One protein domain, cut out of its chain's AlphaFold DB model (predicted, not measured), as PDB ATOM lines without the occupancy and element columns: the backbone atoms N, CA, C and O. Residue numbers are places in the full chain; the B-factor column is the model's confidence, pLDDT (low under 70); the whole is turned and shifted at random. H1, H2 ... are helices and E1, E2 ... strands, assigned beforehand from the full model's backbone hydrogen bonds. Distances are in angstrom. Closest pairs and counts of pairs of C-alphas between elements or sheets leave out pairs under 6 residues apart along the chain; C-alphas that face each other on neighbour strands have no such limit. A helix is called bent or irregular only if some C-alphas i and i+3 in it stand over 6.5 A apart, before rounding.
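What this domain is: This is residues 3 to 80 of the 252 residues of an uncharacterized protein of Oscillospiraceae bacterium (UniProt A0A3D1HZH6). A small three-strand sheet has one helix, H2, lying over one face, while a short helix, H1, sits at one end of the sheet. The hairpin E2 and E3 runs on through its loop, residues 29 to 35, beyond the other end, and the last stretch, residues 64 to 80, has no named element and starts beside E1 before it loops past H2. The 78 printed residues hold two named helices and three named strands, in the order E1, H1, E2, E3, H2; the class is mixed, helices and strands. The sheet runs E1, E3, E2 and is mixed, with one parallel and one antiparallel pair. The whole is compact, with a radius of gyration of the C-alphas of 12.2 A, yet elongated, with spans of 38 by 24 by 21 A.

Where its parts are: Find C-alpha 3 at (-0.165, -28.772, -10.384); from there strand E1, residues 3 to 7, runs 13.1 A. Helix H1, residues 13 to 21, measures 12.7 A. Strand E2, residues 24 to 28, covers 12.8 A, and strand E3, residues 36 to 41, begins at C-alpha 36 (-1.588, -33.098, -13.539) and covers 16.0 A. Helix H2, residues 50 to 63, spans 14.1 A and ends at C-alpha 63 (-2.282, -23.137, -11.946); it is irregular, with C-alphas 56 and 59 9.1 A apart.

How they stand to each other: Look first at E3, the inner strand. Beside it E1 is parallel at 25 degrees, with N 4 and O 37 at 2.8 A. On the other side of E3, E2 is its antiparallel neighbour at 158 degrees, the two forming a hairpin, with N 38 and O 26 at 2.8 A, within hydrogen-bond range. The domain has two layers, a sheet with a helix on one face: H2 is on the sheet at a height of 9.0 A. It lies over E3, with E1 only just missed at 2 C-alphas, and runs along the strands, at 18 degrees to E3 on the local plane. The closest C-alphas of E3 and H2 are those of Ile 39 and Ala 57, 6.8 A apart. H1 only grazes the sheet, with its residues 15 to 21; its closest C-alpha pair with E3 is Leu 19 and Ser 41, 4.9 A. H1 and H2 are close but not clearly touching, at a steep tilt of 59 degrees, the same way; their closest C-alphas, of Lys 21 and Ala 52, are 6.6 A apart. O i to N i+4 pairs within hydrogen-bond range number 4 of 5 in H1 and 5 of 10 in H2.

The domain as a whole: The C-alphas farthest apart, of Gly 32 and Arg 45, are 40.3 A apart. The printed part has no cut, and no link is long. Residues 64 to 65 pair with residues 3 to 4 of E1, parallel. The mean pLDDT of the printed part is 93.3, and no printed residue is under 70.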
ATOM      1  N   SER A   3      -0.951 -28.111 -11.427       96.94
ATOM      2  CA  SER A   3      -0.165 -28.772 -10.384       96.94
ATOM      3  C   SER A   3      -0.870 -28.768  -9.031       96.94
ATOM      4  O   SER A   3      -1.764 -27.967  -8.795       96.94
ATOM      5  N   VAL A   4      -0.486 -29.680  -8.141       97.06
ATOM      6  CA  VAL A   4      -0.974 -29.755  -6.760       97.06
ATOM      7  C   VAL A   4       0.223 -29.770  -5.828       97.06
ATOM      8  O   VAL A   4       1.121 -30.603  -5.984       97.06
ATOM      9  N   LEU A   5       0.254 -28.848  -4.870       96.31
ATOM     10  CA  LEU A   5       1.287 -28.812  -3.843       96.31
ATOM     11  C   LEU A   5       0.920 -29.756  -2.697       96.31
ATOM     12  O   LEU A   5      -0.125 -29.612  -2.072       96.31
ATOM     13  N   VAL A   6       1.823 -30.681  -2.382       95.31
ATOM     14  CA  VAL A   6       1.697 -31.604  -1.250       95.31
ATOM     15  C   VAL A   6       2.800 -31.301  -0.248       95.31
ATOM     16  O   VAL A   6       3.981 -31.267  -0.604       95.31
ATOM     17  N   ILE A   7       2.428 -31.094   1.013       94.19
ATOM     18  CA  ILE A   7       3.377 -30.836   2.094       94.19
ATOM     19  C   ILE A   7       3.570 -32.109   2.917       94.19
ATOM     20  O   ILE A   7       2.698 -32.513   3.677       94.19
ATOM     21  N   ALA A   8       4.740 -32.729   2.783       92.25
ATOM     22  CA  ALA A   8       5.122 -33.935   3.517       92.25
ATOM     23  C   ALA A   8       5.745 -33.579   4.882       92.25
ATOM     24  O   ALA A   8       6.947 -33.774   5.106       92.25
ATOM     25  N   ASP A   9       4.953 -32.984   5.778       82.25
ATOM     26  CA  ASP A   9       5.423 -32.545   7.103       82.25
ATOM     27  C   ASP A   9       5.700 -33.709   8.072       82.25
ATOM     28  O   ASP A   9       6.533 -33.568   8.975       82.25
ATOM     29  N   ASP A  10       5.076 -34.859   7.830       84.44
ATOM     30  CA  ASP A  10       5.234 -36.143   8.522       84.44
ATOM     31  C   ASP A  10       6.518 -36.899   8.129       84.44
ATOM     32  O   ASP A  10       6.934 -37.851   8.792       84.44
ATOM     33  N   ALA A  11       7.204 -36.462   7.072       84.44
ATOM     34  CA  ALA A  11       8.438 -37.091   6.634       84.44
ATOM     35  C   ALA A  11       9.592 -36.919   7.649       84.44
ATOM     36  O   ALA A  11       9.767 -35.883   8.300       84.44
ATOM     37  N   GLY A  12      10.481 -37.916   7.711       89.44
ATOM     38  CA  GLY A  12      11.698 -37.854   8.529       89.44
ATOM     39  C   GLY A  12      12.573 -36.626   8.222       89.44
ATOM     40  O   GLY A  12      12.593 -36.109   7.101       89.44
ATOM     41  N   PHE A  13      13.336 -36.154   9.216       88.25
ATOM     42  CA  PHE A  13      14.103 -34.896   9.149       88.25
ATOM     43  C   PHE A  13      14.968 -34.750   7.884       88.25
ATOM     44  O   PHE A  13      14.907 -33.725   7.198       88.25
ATOM     45  N   PHE A  14      15.745 -35.780   7.534       89.81
ATOM     46  CA  PHE A  14      16.603 -35.757   6.343       89.81
ATOM     47  C   PHE A  14      15.799 -35.646   5.045       89.81
ATOM     48  O   PHE A  14      16.173 -34.882   4.149       89.81
ATOM     49  N   ARG A  15      14.661 -36.345   4.964       91.19
ATOM     50  CA  ARG A  15      13.758 -36.287   3.811       91.19
ATOM     51  C   ARG A  15      13.148 -34.895   3.672       91.19
ATOM     52  O   ARG A  15      13.211 -34.333   2.583       91.19
ATOM     53  N   ARG A  16      12.681 -34.281   4.766       91.94
ATOM     54  CA  ARG A  16      12.173 -32.894   4.752       91.94
ATOM     55  C   ARG A  16      13.230 -31.889   4.309       91.94
ATOM     56  O   ARG A  16      12.955 -31.040   3.466       91.94
ATOM     57  N   LYS A  17      14.470 -32.012   4.798       91.31
ATOM     58  CA  LYS A  17      15.582 -31.137   4.379       91.31
ATOM     59  C   LYS A  17      15.864 -31.241   2.875       91.31
ATOM     60  O   LYS A  17      16.173 -30.225   2.253       91.31
ATOM     61  N   ARG A  18      15.760 -32.444   2.299       93.44
ATOM     62  CA  ARG A  18      15.898 -32.673   0.854       93.44
ATOM     63  C   ARG A  18      14.719 -32.076   0.082       93.44
ATOM     64  O   ARG A  18      14.968 -31.286  -0.821       93.44
ATOM     65  N   LEU A  19      13.480 -32.376   0.476       95.44
ATOM     66  CA  LEU A  19      12.261 -31.882  -0.182       95.44
ATOM     67  C   LEU A  19      12.148 -30.351  -0.150       95.44
ATOM     68  O   LEU A  19      11.775 -29.744  -1.146       95.44
ATOM     69  N   PHE A  20      12.556 -29.709   0.948       94.62
ATOM     70  CA  PHE A  20      12.593 -28.246   1.043       94.62
ATOM     71  C   PHE A  20      13.573 -27.608   0.038       94.62
ATOM     72  O   PHE A  20      13.361 -26.487  -0.422       94.62
ATOM     73  N   LYS A  21      14.683 -28.285  -0.287       94.25
ATOM     74  CA  LYS A  21      15.673 -27.787  -1.260       94.25
ATOM     75  C   LYS A  21      15.300 -28.135  -2.699       94.25
ATOM     76  O   LYS A  21      15.476 -27.306  -3.583       94.25
ATOM     77  N   ALA A  22      14.832 -29.358  -2.912       95.94
ATOM     78  CA  ALA A  22      14.494 -29.916  -4.210       95.94
ATOM     79  C   ALA A  22      13.168 -30.681  -4.076       95.94
ATOM     80  O   ALA A  22      13.186 -31.856  -3.689       95.94
ATOM     81  N   PRO A  23      12.033 -30.011  -4.349       96.88
ATOM     82  CA  PRO A  23      10.728 -30.651  -4.365       96.88
ATOM     83  C   PRO A  23      10.723 -31.847  -5.311       96.88
ATOM     84  O   PRO A  23      11.333 -31.818  -6.382       96.88
ATOM     85  N   GLN A  24      10.040 -32.909  -4.903       96.50
ATOM     86  CA  GLN A  24       9.831 -34.066  -5.755       96.50
ATOM     87  C   GLN A  24       8.660 -33.784  -6.693       96.50
ATOM     88  O   GLN A  24       7.636 -33.248  -6.278       96.50
ATOM     89  N   VAL A  25       8.823 -34.170  -7.951       96.94
ATOM     90  CA  VAL A  25       7.808 -34.007  -8.986       96.94
ATOM     91  C   VAL A  25       7.299 -35.377  -9.398       96.94
ATOM     92  O   VAL A  25       8.096 -36.288  -9.632       96.94
ATOM     93  N   ARG A  26       5.981 -35.519  -9.496       95.31
ATOM     94  CA  ARG A  26       5.326 -36.714 -10.026       95.31
ATOM     95  C   ARG A  26       4.203 -36.299 -10.964       95.31
ATOM     96  O   ARG A  26       3.287 -35.599 -10.553       95.31
ATOM     97  N   ASP A  27       4.263 -36.749 -12.210       95.06
ATOM     98  CA  ASP A  27       3.165 -36.551 -13.154       95.06
ATOM     99  C   ASP A  27       2.142 -37.686 -12.983       95.06
ATOM    100  O   ASP A  27       2.482 -38.872 -13.030       95.06
ATOM    101  N   VAL A  28       0.883 -37.320 -12.760       95.81
ATOM    102  CA  VAL A  28      -0.235 -38.237 -12.527       95.81
ATOM    103  C   VAL A  28      -1.129 -38.235 -13.758       95.81
ATOM    104  O   VAL A  28      -1.665 -37.203 -14.163       95.81
ATOM    105  N   ARG A  29      -1.279 -39.408 -14.380       95.00
ATOM    106  CA  ARG A  29      -2.165 -39.587 -15.534       95.00
ATOM    107  C   ARG A  29      -3.618 -39.628 -15.075       95.00
ATOM    108  O   ARG A  29      -3.939 -40.304 -14.102       95.00
ATOM    109  N   VAL A  30      -4.481 -38.952 -15.823       93.00
ATOM    110  CA  VAL A  30      -5.930 -38.967 -15.626       93.00
ATOM    111  C   VAL A  30      -6.553 -39.599 -16.862       93.00
ATOM    112  O   VAL A  30      -6.235 -39.214 -17.985       93.00
ATOM    113  N   TYR A  31      -7.401 -40.604 -16.671       89.38
ATOM    114  CA  TYR A  31      -8.097 -41.234 -17.787       89.38
ATOM    115  C   TYR A  31      -9.061 -40.233 -18.438       89.38
ATOM    116  O   TYR A  31      -9.831 -39.583 -17.736       89.38
ATOM    117  N   GLY A  32      -9.015 -40.110 -19.768       88.25
ATOM    118  CA  GLY A  32      -9.909 -39.224 -20.520       88.25
ATOM    119  C   GLY A  32      -9.558 -37.732 -20.476       88.25
ATOM    120  O   GLY A  32     -10.355 -36.928 -20.943       88.25
ATOM    121  N   GLY A  33      -8.391 -37.340 -19.952       92.88
ATOM    122  CA  GLY A  33      -7.984 -35.934 -19.928       92.88
ATOM    123  C   GLY A  33      -6.489 -35.709 -19.747       92.88
ATOM    124  O   GLY A  33      -5.679 -36.637 -19.788       92.88
ATOM    125  N   LEU A  34      -6.108 -34.445 -19.566       94.19
ATOM    126  CA  LEU A  34      -4.703 -34.075 -19.399       94.19
ATOM    127  C   LEU A  34      -4.189 -34.500 -18.012       94.19
ATOM    128  O   LEU A  34      -4.913 -34.360 -17.021       94.19
ATOM    129  N   PRO A  35      -2.929 -34.961 -17.906       95.50
ATOM    130  CA  PRO A  35      -2.325 -35.251 -16.611       95.50
ATOM    131  C   PRO A  35      -2.222 -33.984 -15.753       95.50
ATOM    132  O   PRO A  35      -2.293 -32.862 -16.262       95.50
ATOM    133  N   PHE A  36      -1.987 -34.167 -14.456       96.50
ATOM    134  CA  PHE A  36      -1.588 -33.098 -13.539       96.50
ATOM    135  C   PHE A  36      -0.280 -33.459 -12.838       96.50
ATOM    136  O   PHE A  36       0.179 -34.601 -12.901       96.50
ATOM    137  N   ARG A  37       0.348 -32.475 -12.196       96.12
ATOM    138  CA  ARG A  37       1.640 -32.648 -11.531       96.12
ATOM    139  C   ARG A  37       1.519 -32.522 -10.020       96.12
ATOM    140  O   ARG A  37       1.142 -31.469  -9.523       96.12
ATOM    141  N   GLU A  38       1.927 -33.539  -9.280       96.56
ATOM    142  CA  GLU A  38       2.153 -33.434  -7.840       96.56
ATOM    143  C   GLU A  38       3.540 -32.833  -7.585       96.56
ATOM    144  O   GLU A  38       4.560 -33.354  -8.051       96.56
ATOM    145  N   ILE A  39       3.577 -31.735  -6.832       96.81
ATOM    146  CA  ILE A  39       4.801 -31.124  -6.319       96.81
ATOM    147  C   ILE A  39       4.865 -31.415  -4.828       96.81
ATOM    148  O   ILE A  39       4.185 -30.781  -4.027       96.81
ATOM    149  N   ILE A  40       5.693 -32.378  -4.443       96.19
ATOM    150  CA  ILE A  40       5.861 -32.769  -3.047       96.19
ATOM    151  C   ILE A  40       7.016 -31.961  -2.465       96.19
ATOM    152  O   ILE A  40       8.168 -32.084  -2.890       96.19
ATOM    153  N   SER A  41       6.708 -31.140  -1.471       95.88
ATOM    154  CA  SER A  41       7.668 -30.315  -0.744       95.88
ATOM    155  C   SER A  41       7.529 -30.543   0.762       95.88
ATOM    156  O   SER A  41       6.730 -31.356   1.219       95.88
ATOM    157  N   ALA A  42       8.343 -29.856   1.550       95.06
ATOM    158  CA  ALA A  42       8.269 -29.890   3.005       95.06
ATOM    159  C   ALA A  42       8.464 -28.486   3.566       95.06
ATOM    160  O   ALA A  42       9.096 -27.641   2.924       95.06
ATOM    161  N   ARG A  43       7.976 -28.245   4.785       94.06
ATOM    162  CA  ARG A  43       8.250 -26.993   5.491       94.06
ATOM    163  C   ARG A  43       9.589 -27.039   6.211       94.06
ATOM    164  O   ARG A  43      10.055 -28.073   6.693       94.06
ATOM    165  N   ARG A  44      10.201 -25.866   6.346       90.12
ATOM    166  CA  ARG A  44      11.331 -25.638   7.248       90.12
ATOM    167  C   ARG A  44      11.078 -24.367   8.038       90.12
ATOM    168  O   ARG A  44      10.927 -23.301   7.450       90.12
ATOM    169  N   ARG A  45      11.053 -24.486   9.371       87.75
ATOM    170  CA  ARG A  45      10.721 -23.372  10.283       87.75
ATOM    171  C   ARG A  45       9.399 -22.686   9.880       87.75
ATOM    172  O   ARG A  45       9.352 -21.471   9.743       87.75
ATOM    173  N   GLY A  46       8.375 -23.491   9.577       87.00
ATOM    174  CA  GLY A  46       7.046 -23.023   9.162       87.00
ATOM    175  C   GLY A  46       6.946 -22.461   7.737       87.00
ATOM    176  O   GLY A  46       5.859 -22.102   7.312       87.00
ATOM    177  N   LYS A  47       8.045 -22.388   6.973       91.38
ATOM    178  CA  LYS A  47       8.050 -21.798   5.625       91.38
ATOM    179  C   LYS A  47       8.242 -22.849   4.541       91.38
ATOM    180  O   LYS A  47       8.948 -23.836   4.749       91.38
ATOM    181  N   ILE A  48       7.671 -22.587   3.370       94.56
ATOM    182  CA  ILE A  48       7.930 -23.329   2.130       94.56
ATOM    183  C   ILE A  48       8.982 -22.611   1.280       94.56
ATOM    184  O   ILE A  48       9.109 -21.386   1.318       94.56
ATOM    185  N   ASN A  49       9.727 -23.367   0.482       95.75
ATOM    186  CA  ASN A  49      10.657 -22.802  -0.491       95.75
ATOM    187  C   ASN A  49       9.934 -22.510  -1.815       95.75
ATOM    188  O   ASN A  49       9.947 -23.334  -2.730       95.75
ATOM    189  N   ARG A  50       9.289 -21.339  -1.911       95.50
ATOM    190  CA  ARG A  50       8.495 -20.943  -3.091       95.50
ATOM    191  C   ARG A  50       9.305 -20.955  -4.386       95.50
ATOM    192  O   ARG A  50       8.821 -21.470  -5.381       95.50
ATOM    193  N   ALA A  51      10.549 -20.477  -4.363       96.00
ATOM    194  CA  ALA A  51      11.406 -20.467  -5.551       96.00
ATOM    195  C   ALA A  51      11.673 -21.887  -6.081       96.00
ATOM    196  O   ALA A  51      11.585 -22.130  -7.283       96.00
ATOM    197  N   ALA A  52      11.949 -22.843  -5.187       96.44
ATOM    198  CA  ALA A  52      12.153 -24.233  -5.588       96.44
ATOM    199  C   ALA A  52      10.854 -24.895  -6.077       96.44
ATOM    200  O   ALA A  52      10.891 -25.656  -7.041       96.44
ATOM    201  N   ILE A  53       9.715 -24.585  -5.449       97.12
ATOM    202  CA  ILE A  53       8.390 -25.076  -5.860       97.12
ATOM    203  C   ILE A  53       8.008 -24.522  -7.237       97.12
ATOM    204  O   ILE A  53       7.656 -25.295  -8.119       97.12
ATOM    205  N   CYS A  54       8.146 -23.212  -7.450       96.50
ATOM    206  CA  CYS A  54       7.891 -22.554  -8.730       96.50
ATOM    207  C   CYS A  54       8.779 -23.146  -9.837       96.50
ATOM    208  O   CYS A  54       8.278 -23.563 -10.880       96.50
ATOM    209  N   LYS A  55      10.080 -23.327  -9.567       95.75
ATOM    210  CA  LYS A  55      11.002 -23.986 -10.504       95.75
ATOM    211  C   LYS A  55      10.586 -25.426 -10.835       95.75
ATOM    212  O   LYS A  55      10.691 -25.831 -11.988       95.75
ATOM    213  N   ALA A  56      10.126 -26.198  -9.849       96.31
ATOM    214  CA  ALA A  56       9.679 -27.579 -10.043       96.31
ATOM    215  C   ALA A  56       8.346 -27.672 -10.813       96.31
ATOM    216  O   ALA A  56       8.159 -28.549 -11.660       96.31
ATOM    217  N   ALA A  57       7.421 -26.749 -10.551       95.12
ATOM    218  CA  ALA A  57       6.143 -26.658 -11.247       95.12
ATOM    219  C   ALA A  57       6.298 -26.161 -12.693       95.12
ATOM    220  O   ALA A  57       5.540 -26.574 -13.574       95.12
ATOM    221  N   GLY A  58       7.299 -25.316 -12.957       94.69
ATOM    222  CA  GLY A  58       7.504 -24.695 -14.260       94.69
ATOM    223  C   GLY A  58       6.263 -23.902 -14.668       94.69
ATOM    224  O   GLY A  58       5.715 -23.149 -13.874       94.69
ATOM    225  N   ARG A  59       5.761 -24.127 -15.887       92.56
ATOM    226  CA  ARG A  59       4.552 -23.448 -16.395       92.56
ATOM    227  C   ARG A  59       3.285 -23.722 -15.572       92.56
ATOM    228  O   ARG A  59       2.338 -22.954 -15.665       92.56
ATOM    229  N   CYS A  60       3.257 -24.792 -14.775       94.00
ATOM    230  CA  CYS A  60       2.103 -25.122 -13.933       94.00
ATOM    231  C   CYS A  60       2.072 -24.325 -12.617       94.00
ATOM    232  O   CYS A  60       1.170 -24.547 -11.813       94.00
ATOM    233  N   SER A  61       3.039 -23.432 -12.364       93.50
ATOM    234  CA  SER A  61       3.079 -22.642 -11.127       93.50
ATOM    235  C   SER A  61       1.919 -21.651 -11.016       93.50
ATOM    236  O   SER A  61       1.437 -21.438  -9.913       93.50
ATOM    237  N   GLY A  62       1.430 -21.111 -12.138       93.81
ATOM    238  CA  GLY A  62       0.254 -20.227 -12.180       93.81
ATOM    239  C   GLY A  62      -1.097 -20.956 -12.153       93.81
ATOM    240  O   GLY A  62      -2.141 -20.336 -12.295       93.81
ATOM    241  N   THR A  63      -1.085 -22.286 -12.053       95.62
ATOM    242  CA  THR A  63      -2.282 -23.137 -11.946       95.62
ATOM    243  C   THR A  63      -2.020 -24.220 -10.906       95.62
ATOM    244  O   THR A  63      -2.086 -25.421 -11.180       95.62
ATOM    245  N   MET A  64      -1.620 -23.801  -9.708       96.56
ATOM    246  CA  MET A  64      -1.270 -24.702  -8.619       96.56
ATOM    247  C   MET A  64      -2.380 -24.735  -7.577       96.56
ATOM    248  O   MET A  64      -2.712 -23.710  -7.004       96.56
ATOM    249  N   LEU A  65      -2.911 -25.918  -7.279       96.56
ATOM    250  CA  LEU A  65      -3.764 -26.104  -6.111       96.56
ATOM    251  C   LEU A  65      -2.901 -26.090  -4.854       96.56
ATOM    252  O   LEU A  65      -1.935 -26.860  -4.748       96.56
ATOM    253  N   LEU A  66      -3.255 -25.213  -3.918       94.31
ATOM    254  CA  LEU A  66      -2.525 -25.022  -2.674       94.31
ATOM    255  C   LEU A  66      -3.290 -25.634  -1.491       94.31
ATOM    256  O   LEU A  66      -4.521 -25.583  -1.461       94.31
ATOM    257  N   PRO A  67      -2.576 -26.194  -0.497       91.44
ATOM    258  CA  PRO A  67      -3.149 -26.474   0.815       91.44
ATOM    259  C   PRO A  67      -3.760 -25.210   1.431       91.44
ATOM    260  O   PRO A  67      -3.243 -24.113   1.217       91.44
ATOM    261  N   GLU A  68      -4.817 -25.365   2.233       86.38
ATOM    262  CA  GLU A  68      -5.585 -24.243   2.806       86.38
ATOM    263  C   GLU A  68      -4.735 -23.238   3.599       86.38
ATOM    264  O   GLU A  68      -5.028 -22.046   3.621       86.38
ATOM    265  N   ASP A  69      -3.650 -23.696   4.222       88.56
ATOM    266  CA  ASP A  69      -2.754 -22.870   5.029       88.56
ATOM    267  C   ASP A  69      -1.630 -22.191   4.218       88.56
ATOM    268  O   ASP A  69      -0.719 -21.580   4.786       88.56
ATOM    269  N   ILE A  70      -1.672 -22.276   2.883       90.44
ATOM    270  CA  ILE A  70      -0.697 -21.663   1.978       90.44
ATOM    271  C   ILE A  70      -1.399 -20.706   1.014       90.44
ATOM    272  O   ILE A  70      -2.043 -21.114   0.055       90.44
ATOM    273  N   ALA A  71      -1.164 -19.409   1.208       91.62
ATOM    274  CA  ALA A  71      -1.630 -18.384   0.280       91.62
ATOM    275  C   ALA A  71      -0.838 -18.384  -1.050       91.62
ATOM    276  O   ALA A  71       0.367 -18.701  -1.053       91.62
ATOM    277  N   PRO A  72      -1.457 -17.962  -2.168       93.56
ATOM    278  CA  PRO A  72      -0.754 -17.700  -3.425       93.56
ATOM    279  C   PRO A  72       0.297 -16.581  -3.282       93.56
ATOM    280  O   PRO A  72       0.373 -15.881  -2.270       93.56
ATOM    281  N   GLY A  73       1.173 -16.457  -4.278       92.25
ATOM    282  CA  GLY A  73       2.238 -15.461  -4.357       92.25
ATOM    283  C   GLY A  73       3.639 -16.046  -4.563       92.25
ATOM    284  O   GLY A  73       3.896 -17.242  -4.391       92.25
ATOM    285  N   GLY A  74       4.592 -15.180  -4.920       88.00
ATOM    286  CA  GLY A  74       5.971 -15.585  -5.221       88.00
ATOM    287  C   GLY A  74       6.088 -16.434  -6.494       88.00
ATOM    288  O   GLY A  74       6.896 -17.361  -6.529       88.00
ATOM    289  N   GLY A  75       5.257 -16.138  -7.503       89.94
ATOM    290  CA  GLY A  75       5.198 -16.853  -8.784       89.94
ATOM    291  C   GLY A  75       4.416 -18.169  -8.746       89.94
ATOM    292  O   GLY A  75       4.603 -19.006  -9.629       89.94
ATOM    293  N   ILE A  76       3.612 -18.374  -7.699       94.19
ATOM    294  CA  ILE A  76       2.713 -19.515  -7.534       94.19
ATOM    295  C   ILE A  76       1.304 -18.965  -7.345       94.19
ATOM    296  O   ILE A  76       1.067 -18.286  -6.348       94.19
ATOM    297  N   ASP A  77       0.391 -19.302  -8.245       93.75
ATOM    298  CA  ASP A  77      -0.984 -18.810  -8.229       93.75
ATOM    299  C   ASP A  77      -1.968 -19.983  -8.296       93.75
ATOM    300  O   ASP A  77      -1.678 -21.026  -8.895       93.75
ATOM    301  N   GLU A  78      -3.125 -19.816  -7.654       94.25
ATOM    302  CA  GLU A  78      -4.228 -20.768  -7.774       94.25
ATOM    303  C   GLU A  78      -5.034 -20.480  -9.048       94.25
ATOM    304  O   GLU A  78      -5.213 -19.315  -9.410       94.25
ATOM    305  N   PRO A  79      -5.539 -21.516  -9.738       94.81
ATOM    306  CA  PRO A  79      -6.463 -21.308 -10.842       94.81
ATOM    307  C   PRO A  79      -7.795 -20.739 -10.337       94.81
ATOM    308  O   PRO A  79      -8.263 -21.108  -9.258       94.81
ATOM    309  N   ASP A  80      -8.444 -19.905 -11.151       92.94
ATOM    310  CA  ASP A  80      -9.847 -19.554 -10.926       92.94
ATOM    311  C   ASP A  80     -10.734 -20.757 -11.276       92.94
ATOM    312  O   ASP A  80     -10.700 -21.279 -12.392       92.94
TER     313      ASP A  80